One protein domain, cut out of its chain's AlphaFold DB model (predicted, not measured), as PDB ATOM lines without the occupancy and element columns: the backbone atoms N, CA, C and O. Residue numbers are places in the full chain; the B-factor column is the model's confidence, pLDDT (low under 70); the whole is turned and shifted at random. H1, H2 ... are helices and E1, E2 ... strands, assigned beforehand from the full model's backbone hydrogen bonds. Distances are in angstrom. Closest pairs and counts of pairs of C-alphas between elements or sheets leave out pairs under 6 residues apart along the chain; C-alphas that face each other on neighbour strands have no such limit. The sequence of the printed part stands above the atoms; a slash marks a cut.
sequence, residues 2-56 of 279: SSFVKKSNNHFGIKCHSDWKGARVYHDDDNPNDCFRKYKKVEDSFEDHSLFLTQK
ATOM      1  N   SER A   2     -12.791  -5.186 -50.229       79.88
ATOM      2  CA  SER A   2     -13.396  -5.111 -51.569       79.88
ATOM      3  C   SER A   2     -13.698  -3.670 -52.005       79.88
ATOM      4  O   SER A   2     -13.776  -2.753 -51.184       79.88
ATOM      5  N   SER A   3     -13.856  -3.460 -53.317       84.62
ATOM      6  CA  SER A   3     -14.230  -2.160 -53.896       84.62
ATOM      7  C   SER A   3     -15.599  -1.676 -53.402       84.62
ATOM      8  O   SER A   3     -15.769  -0.476 -53.198       84.62
ATOM      9  N   PHE A   4     -16.537  -2.597 -53.161       87.94
ATOM     10  CA  PHE A   4     -17.846  -2.321 -52.570       87.94
ATOM     11  C   PHE A   4     -17.711  -1.706 -51.174       87.94
ATOM     12  O   PHE A   4     -18.150  -0.577 -50.963       87.94
ATOM     13  N   VAL A   5     -17.019  -2.391 -50.253       90.81
ATOM     14  CA  VAL A   5     -16.863  -1.936 -48.861       90.81
ATOM     15  C   VAL A   5     -16.183  -0.567 -48.805       90.81
ATOM     16  O   VAL A   5     -16.642   0.316 -48.089       90.81
ATOM     17  N   LYS A   6     -15.152  -0.339 -49.631       89.81
ATOM     18  CA  LYS A   6     -14.465   0.964 -49.716       89.81
ATOM     19  C   LYS A   6     -15.385   2.120 -50.131       89.81
ATOM     20  O   LYS A   6     -15.114   3.263 -49.781       89.81
ATOM     21  N   LYS A   7     -16.431   1.847 -50.915       92.12
ATOM     22  CA  LYS A   7     -17.361   2.866 -51.437       92.12
ATOM     23  C   LYS A   7     -18.589   3.070 -50.549       92.12
ATOM     24  O   LYS A   7     -19.219   4.130 -50.625       92.12
ATOM     25  N   SER A   8     -18.960   2.064 -49.760       95.50
ATOM     26  CA  SER A   8     -20.229   2.028 -49.029       95.50
ATOM     27  C   SER A   8     -20.086   2.026 -47.510       95.50
ATOM     28  O   SER A   8     -21.070   2.311 -46.830       95.50
ATOM     29  N   ASN A   9     -18.909   1.674 -46.984       97.50
ATOM     30  CA  ASN A   9     -18.695   1.283 -45.586       97.50
ATOM     31  C   ASN A   9     -19.655   0.181 -45.104       97.50
ATOM     32  O   ASN A   9     -19.827  -0.000 -43.908       97.50
ATOM     33  N   ASN A  10     -20.289  -0.569 -46.011       96.19
ATOM     34  CA  ASN A  10     -21.207  -1.652 -45.677       96.19
ATOM     35  C   ASN A  10     -20.434  -2.970 -45.615       96.19
ATOM     36  O   ASN A  10     -20.209  -3.611 -46.640       96.19
ATOM     37  N   HIS A  11     -19.997  -3.355 -44.418       95.19
ATOM     38  CA  HIS A  11     -19.197  -4.566 -44.209       95.19
ATOM     39  C   HIS A  11     -20.006  -5.868 -44.249       95.19
ATOM     40  O   HIS A  11     -19.429  -6.931 -44.460       95.19
ATOM     41  N   PHE A  12     -21.325  -5.779 -44.072       95.19
ATOM     42  CA  PHE A  12     -22.211  -6.933 -43.898       95.19
ATOM     43  C   PHE A  12     -23.085  -7.224 -45.120       95.19
ATOM     44  O   PHE A  12     -23.821  -8.206 -45.121       95.19
ATOM     45  N   GLY A  13     -23.021  -6.373 -46.151       93.50
ATOM     46  CA  GLY A  13     -23.818  -6.527 -47.367       93.50
ATOM     47  C   GLY A  13     -25.316  -6.314 -47.142       93.50
ATOM     48  O   GLY A  13     -26.129  -6.896 -47.850       93.50
ATOM     49  N   ILE A  14     -25.716  -5.490 -46.166       93.88
ATOM     50  CA  ILE A  14     -27.142  -5.314 -45.847       93.88
ATOM     51  C   ILE A  14     -27.848  -4.597 -46.999       93.88
ATOM     52  O   ILE A  14     -27.491  -3.463 -47.355       93.88
ATOM     53  N   LYS A  15     -28.866  -5.257 -47.557       93.25
ATOM     54  CA  LYS A  15     -29.705  -4.716 -48.628       93.25
ATOM     55  C   LYS A  15     -30.621  -3.601 -48.121       93.25
ATOM     56  O   LYS A  15     -30.948  -3.480 -46.933       93.25
ATOM     57  N   CYS A  16     -31.042  -2.745 -49.041       94.62
ATOM     58  CA  CYS A  16     -32.097  -1.782 -48.778       94.62
ATOM     59  C   CYS A  16     -33.409  -2.537 -48.566       94.62
ATOM     60  O   CYS A  16     -33.877  -3.250 -49.449       94.62
ATOM     61  N   HIS A  17     -34.026  -2.330 -47.411       89.31
ATOM     62  CA  HIS A  17     -35.386  -2.778 -47.138       89.31
ATOM     63  C   HIS A  17     -36.330  -1.567 -47.131       89.31
ATOM     64  O   HIS A  17     -35.872  -0.423 -47.189       89.31
ATOM     65  N   SER A  18     -37.644  -1.803 -47.088       89.38
ATOM     66  CA  SER A  18     -38.667  -0.747 -47.182       89.38
ATOM     67  C   SER A  18     -38.561   0.321 -46.086       89.38
ATOM     68  O   SER A  18     -38.973   1.461 -46.284       89.38
ATOM     69  N   ASP A  19     -37.978  -0.030 -44.947       88.75
ATOM     70  CA  ASP A  19     -37.733   0.836 -43.797       88.75
ATOM     71  C   ASP A  19     -36.438   1.658 -43.900       88.75
ATOM     72  O   ASP A  19     -36.253   2.608 -43.137       88.75
ATOM     73  N   TRP A  20     -35.545   1.347 -44.843       94.88
ATOM     74  CA  TRP A  20     -34.278   2.060 -44.977       94.88
ATOM     75  C   TRP A  20     -34.479   3.442 -45.603       94.88
ATOM     76  O   TRP A  20     -34.873   3.547 -46.764       94.88
ATOM     77  N   LYS A  21     -34.138   4.504 -44.864       94.25
ATOM     78  CA  LYS A  21     -34.213   5.911 -45.318       94.25
ATOM     79  C   LYS A  21     -32.844   6.570 -45.525       94.25
ATOM     80  O   LYS A  21     -32.785   7.717 -45.957       94.25
ATOM     81  N   GLY A  22     -31.762   5.862 -45.203       95.38
ATOM     82  CA  GLY A  22     -30.398   6.373 -45.300       95.38
ATOM     83  C   GLY A  22     -29.832   6.357 -46.721       95.38
ATOM     84  O   GLY A  22     -30.524   6.076 -47.704       95.38
ATOM     85  N   ALA A  23     -28.532   6.645 -46.823       97.56
ATOM     86  CA  ALA A  23     -27.814   6.608 -48.090       97.56
ATOM     87  C   ALA A  23     -27.783   5.187 -48.676       97.56
ATOM     88  O   ALA A  23     -27.893   4.187 -47.961       97.56
ATOM     89  N   ARG A  24     -27.636   5.095 -50.000       97.50
ATOM     90  CA  ARG A  24     -27.685   3.833 -50.746       97.50
ATOM     91  C   ARG A  24     -26.538   3.747 -51.745       97.50
ATOM     92  O   ARG A  24     -26.004   4.771 -52.176       97.50
ATOM     93  N   VAL A  25     -26.175   2.528 -52.108       96.69
ATOM     94  CA  VAL A  25     -25.311   2.214 -53.248       96.69
ATOM     95  C   VAL A  25     -25.939   1.052 -54.011       96.69
ATOM     96  O   VAL A  25     -26.559   0.188 -53.397       96.69
ATOM     97  N   TYR A  26     -25.785   1.036 -55.329       94.88
ATOM     98  CA  TYR A  26     -26.239  -0.067 -56.170       94.88
ATOM     99  C   TYR A  26     -25.039  -0.919 -56.574       94.88
ATOM    100  O   TYR A  26     -23.974  -0.377 -56.889       94.88
ATOM    101  N   HIS A  27     -25.195  -2.234 -56.494       91.06
ATOM    102  CA  HIS A  27     -24.169  -3.207 -56.845       91.06
ATOM    103  C   HIS A  27     -24.852  -4.488 -57.323       91.06
ATOM    104  O   HIS A  27     -25.905  -4.839 -56.803       91.06
ATOM    105  N   ASP A  28     -24.260  -5.182 -58.288       87.75
ATOM    106  CA  ASP A  28     -24.797  -6.461 -58.750       87.75
ATOM    107  C   ASP A  28     -24.489  -7.549 -57.711       87.75
ATOM    108  O   ASP A  28     -23.349  -7.657 -57.249       87.75
ATOM    109  N   ASP A  29     -25.508  -8.303 -57.305       85.25
ATOM    110  CA  ASP A  29     -25.396  -9.405 -56.339       85.25
ATOM    111  C   ASP A  29     -26.343 -10.546 -56.738       85.25
ATOM    112  O   ASP A  29     -26.007 -11.310 -57.641       85.25
ATOM    113  N   ASP A  30     -27.553 -10.619 -56.168       81.56
ATOM    114  CA  ASP A  30     -28.559 -11.599 -56.602       81.56
ATOM    115  C   ASP A  30     -29.202 -11.164 -57.922       81.56
ATOM    116  O   ASP A  30     -29.457 -11.982 -58.806       81.56
ATOM    117  N   ASN A  31     -29.470  -9.861 -58.049       88.38
ATOM    118  CA  ASN A  31     -30.006  -9.249 -59.258       88.38
ATOM    119  C   ASN A  31     -29.127  -8.074 -59.707       88.38
ATOM    120  O   ASN A  31     -28.417  -7.471 -58.891       88.38
ATOM    121  N   PRO A  32     -29.201  -7.698 -60.998       90.00
ATOM    122  CA  PRO A  32     -28.592  -6.466 -61.473       90.00
ATOM    123  C   PRO A  32     -29.127  -5.253 -60.707       90.00
ATOM    124  O   PRO A  32     -30.340  -5.103 -60.542       90.00
ATOM    125  N   ASN A  33     -28.229  -4.357 -60.300       90.88
ATOM    126  CA  ASN A  33     -28.543  -3.159 -59.520       90.88
ATOM    127  C   ASN A  33     -29.298  -3.440 -58.209       90.88
ATOM    128  O   ASN A  33     -30.198  -2.681 -57.833       90.88
ATOM    129  N   ASP A  34     -28.913  -4.487 -57.479       92.94
ATOM    130  CA  ASP A  34     -29.388  -4.666 -56.112       92.94
ATOM    131  C   ASP A  34     -29.018  -3.442 -55.250       92.94
ATOM    132  O   ASP A  34     -27.934  -2.856 -55.344       92.94
ATOM    133  N   CYS A  35     -29.963  -3.018 -54.410       96.06
ATOM    134  CA  CYS A  35     -29.792  -1.861 -53.542       96.06
ATOM    135  C   CYS A  35     -29.175  -2.272 -52.210       96.06
ATOM    136  O   CYS A  35     -29.732  -3.108 -51.496       96.06
ATOM    137  N   PHE A  36     -28.103  -1.592 -51.816       96.81
ATOM    138  CA  PHE A  36     -27.430  -1.779 -50.537       96.81
ATOM    139  C   PHE A  36     -27.415  -0.502 -49.708       96.81
ATOM    140  O   PHE A  36     -27.297   0.614 -50.227       96.81
ATOM    141  N   ARG A  37     -27.493  -0.668 -48.386       97.69
ATOM    142  CA  ARG A  37     -27.307   0.430 -47.433       97.69
ATOM    143  C   ARG A  37     -25.891   0.997 -47.579       97.69
ATOM    144  O   ARG A  37     -24.941   0.253 -47.831       97.69
ATOM    145  N   LYS A  38     -25.751   2.314 -47.438       98.06
ATOM    146  CA  LYS A  38     -24.467   3.023 -47.421       98.06
ATOM    147  C   LYS A  38     -24.344   3.811 -46.127       98.06
ATOM    148  O   LYS A  38     -25.277   4.514 -45.738       98.06
ATOM    149  N   TYR A  39     -23.164   3.749 -45.533       97.75
ATOM    150  CA  TYR A  39     -22.872   4.347 -44.241       97.75
ATOM    151  C   TYR A  39     -21.765   5.390 -44.342       97.75
ATOM    152  O   TYR A  39     -20.928   5.369 -45.253       97.75
ATOM    153  N   LYS A  40     -21.766   6.331 -43.396       97.06
ATOM    154  CA  LYS A  40     -20.742   7.376 -43.335       97.06
ATOM    155  C   LYS A  40     -19.452   6.822 -42.742       97.06
ATOM    156  O   LYS A  40     -18.381   7.172 -43.236       97.06
ATOM    157  N   LYS A  41     -19.564   5.959 -41.734       97.19
ATOM    158  CA  LYS A  41     -18.438   5.293 -41.085       97.19
ATOM    159  C   LYS A  41     -18.609   3.777 -41.073       97.19
ATOM    160  O   LYS A  41     -19.691   3.264 -41.346       97.19
ATOM    161  N   VAL A  42     -17.521   3.072 -40.777       95.81
ATOM    162  CA  VAL A  42     -17.527   1.610 -40.658       95.81
ATOM    163  C   VAL A  42     -18.386   1.189 -39.470       95.81
ATOM    164  O   VAL A  42     -19.210   0.291 -39.615       95.81
ATOM    165  N   GLU A  43     -18.252   1.878 -38.339       97.56
ATOM    166  CA  GLU A  43     -18.938   1.578 -37.079       97.56
ATOM    167  C   GLU A  43     -20.464   1.594 -37.240       97.56
ATOM    168  O   GLU A  43     -21.134   0.683 -36.763       97.56
ATOM    169  N   ASP A  44     -20.989   2.550 -38.016       97.38
ATOM    170  CA  ASP A  44     -22.418   2.661 -38.331       97.38
ATOM    171  C   ASP A  44     -22.966   1.360 -38.961       97.38
ATOM    172  O   ASP A  44     -24.109   0.980 -38.723       97.38
ATOM    173  N   SER A  45     -22.156   0.654 -39.761       97.38
ATOM    174  CA  SER A  45     -22.573  -0.606 -40.391       97.38
ATOM    175  C   SER A  45     -22.609  -1.782 -39.416       97.38
ATOM    176  O   SER A  45     -23.437  -2.674 -39.575       97.38
ATOM    177  N   PHE A  46     -21.738  -1.781 -38.402       96.94
ATOM    178  CA  PHE A  46     -21.724  -2.789 -37.338       96.94
ATOM    179  C   PHE A  46     -22.899  -2.587 -36.382       96.94
ATOM    180  O   PHE A  46     -23.556  -3.558 -35.995       96.94
ATOM    181  N   GLU A  47     -23.193  -1.333 -36.041       97.25
ATOM    182  CA  GLU A  47     -24.368  -0.982 -35.249       97.25
ATOM    183  C   GLU A  47     -25.656  -1.361 -35.991       97.25
ATOM    184  O   GLU A  47     -26.470  -2.112 -35.454       97.25
ATOM    185  N   ASP A  48     -25.807  -0.944 -37.251       96.75
ATOM    186  CA  ASP A  48     -27.000  -1.262 -38.044       96.75
ATOM    187  C   ASP A  48     -27.160  -2.769 -38.283       96.75
ATOM    188  O   ASP A  48     -28.273  -3.282 -38.215       96.75
ATOM    189  N   HIS A  49     -26.070  -3.518 -38.477       96.38
ATOM    190  CA  HIS A  49     -26.118  -4.982 -38.531       96.38
ATOM    191  C   HIS A  49     -26.633  -5.597 -37.223       96.38
ATOM    192  O   HIS A  49     -27.489  -6.486 -37.239       96.38
ATOM    193  N   SER A  50     -26.156  -5.095 -36.084       95.25
ATOM    194  CA  SER A  50     -26.592  -5.560 -34.764       95.25
ATOM    195  C   SER A  50     -28.077  -5.264 -34.539       95.25
ATOM    196  O   SER A  50     -28.827  -6.141 -34.100       95.25
ATOM    197  N   LEU A  51     -28.540  -4.065 -34.907       95.00
ATOM    198  CA  LEU A  51     -29.957  -3.690 -34.861       95.00
ATOM    199  C   LEU A  51     -30.794  -4.523 -35.839       95.00
ATOM    200  O   LEU A  51     -31.879  -4.980 -35.491       95.00
ATOM    201  N   PHE A  52     -30.285  -4.787 -37.042       94.44
ATOM    202  CA  PHE A  52     -30.963  -5.591 -38.054       94.44
ATOM    203  C   PHE A  52     -31.248  -7.013 -37.560       94.44
ATOM    204  O   PHE A  52     -32.379  -7.492 -37.693       94.44
ATOM    205  N   LEU A  53     -30.259  -7.669 -36.943       95.50
ATOM    206  CA  LEU A  53     -30.442  -9.000 -36.365       95.50
ATOM    207  C   LEU A  53     -31.343  -8.969 -35.125       95.50
ATOM    208  O   LEU A  53     -32.226  -9.811 -34.999       95.50
ATOM    209  N   THR A  54     -31.168  -8.001 -34.225       94.19
ATOM    210  CA  THR A  54     -31.927  -7.958 -32.960       94.19
ATOM    211  C   THR A  54     -33.386  -7.528 -33.128       94.19
ATOM    212  O   THR A  54     -34.248  -8.007 -32.394       94.19
ATOM    213  N   GLN A  55     -33.698  -6.649 -34.084       93.00
ATOM    214  CA  GLN A  55     -35.038  -6.063 -34.220       93.00
ATOM    215  C   GLN A  55     -35.961  -6.824 -35.175       93.00
ATOM    216  O   GLN A  55     -37.183  -6.736 -35.040       93.00
ATOM    217  N   LYS A  56     -35.434  -7.548 -36.173       92.62
ATOM    218  CA  LYS A  56     -36.287  -8.261 -37.136       92.62
ATOM    219  C   LYS A  56     -36.758  -9.594 -36.532       92.62
ATOM    220  O   LYS A  56     -35.926 -10.465 -36.279       92.62
TER     221      LYS A  56
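What this domain is: This is residues 2 to 56 of the 279 residues of the protein "Peptidoglycan hydrolase" of Bacteroidales bacterium (UniProt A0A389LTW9). A small hairpin of two strands, E1 and E2, and a longer helix, H2, form two sides of the domain, and residues 10 to 14 of a long unnamed stretch run between them. A short helix, H1, sits by the hairpin, with its last residue, Ser 8, nearest to the strands. The printed part has 55 residues, with two named helices and two named strands in the order H1, E1, E2, H2; the sheet has the order E1 - E2 and is antiparallel, and the class is mixed, helices and strands. The whole is compact, with a radius of gyration of the C-alphas of 10.6 A, and spans 28 by 22 by 17 A.

How they stand to each other: E1, residues 24 to 27, and E2, residues 34 to 37, form a hairpin of antiparallel neighbours, with 143 degrees between their directions. N 25 and O 36 are 2.9 A apart and N 34 and O 27 are 3.1 A apart, both within hydrogen-bond range. The C-alphas of Arg 24 and Arg 37 face each other at 4.8 A. H1, residues 3 to 8, has 3 pairs of C-alphas within 8 A of E1, the closest those of Ser 8 and Val 25, 6.6 A apart. H2, residues 42 to 55, is apart from H1 and from E1. In H1 and H2 every O i to N i+4 pair is within hydrogen-bond range.

Where its parts are: E1 measures 10.0 A from first to last C-alpha and E2 10.3 A. H2 measures 20.2 A, from C-alpha 42 at (-17.527, 1.610, -40.658) to C-alpha 55 at (-35.038, -6.063, -34.220). H1 measures 8.8 A and begins with C-alpha 3 at (-14.230, -2.160, -53.896).

The domain as a whole: The two C-alphas farthest apart, those of Ser 3 and Gln 55, are 28.9 A apart. The printed part has no cut. The link from H1 to E1, residues 9 to 23, is long; that from E1 to E2 is short, and that from E2 to H2 is tight. The mean pLDDT of the printed part is 93.5, and no printed residue is under 70.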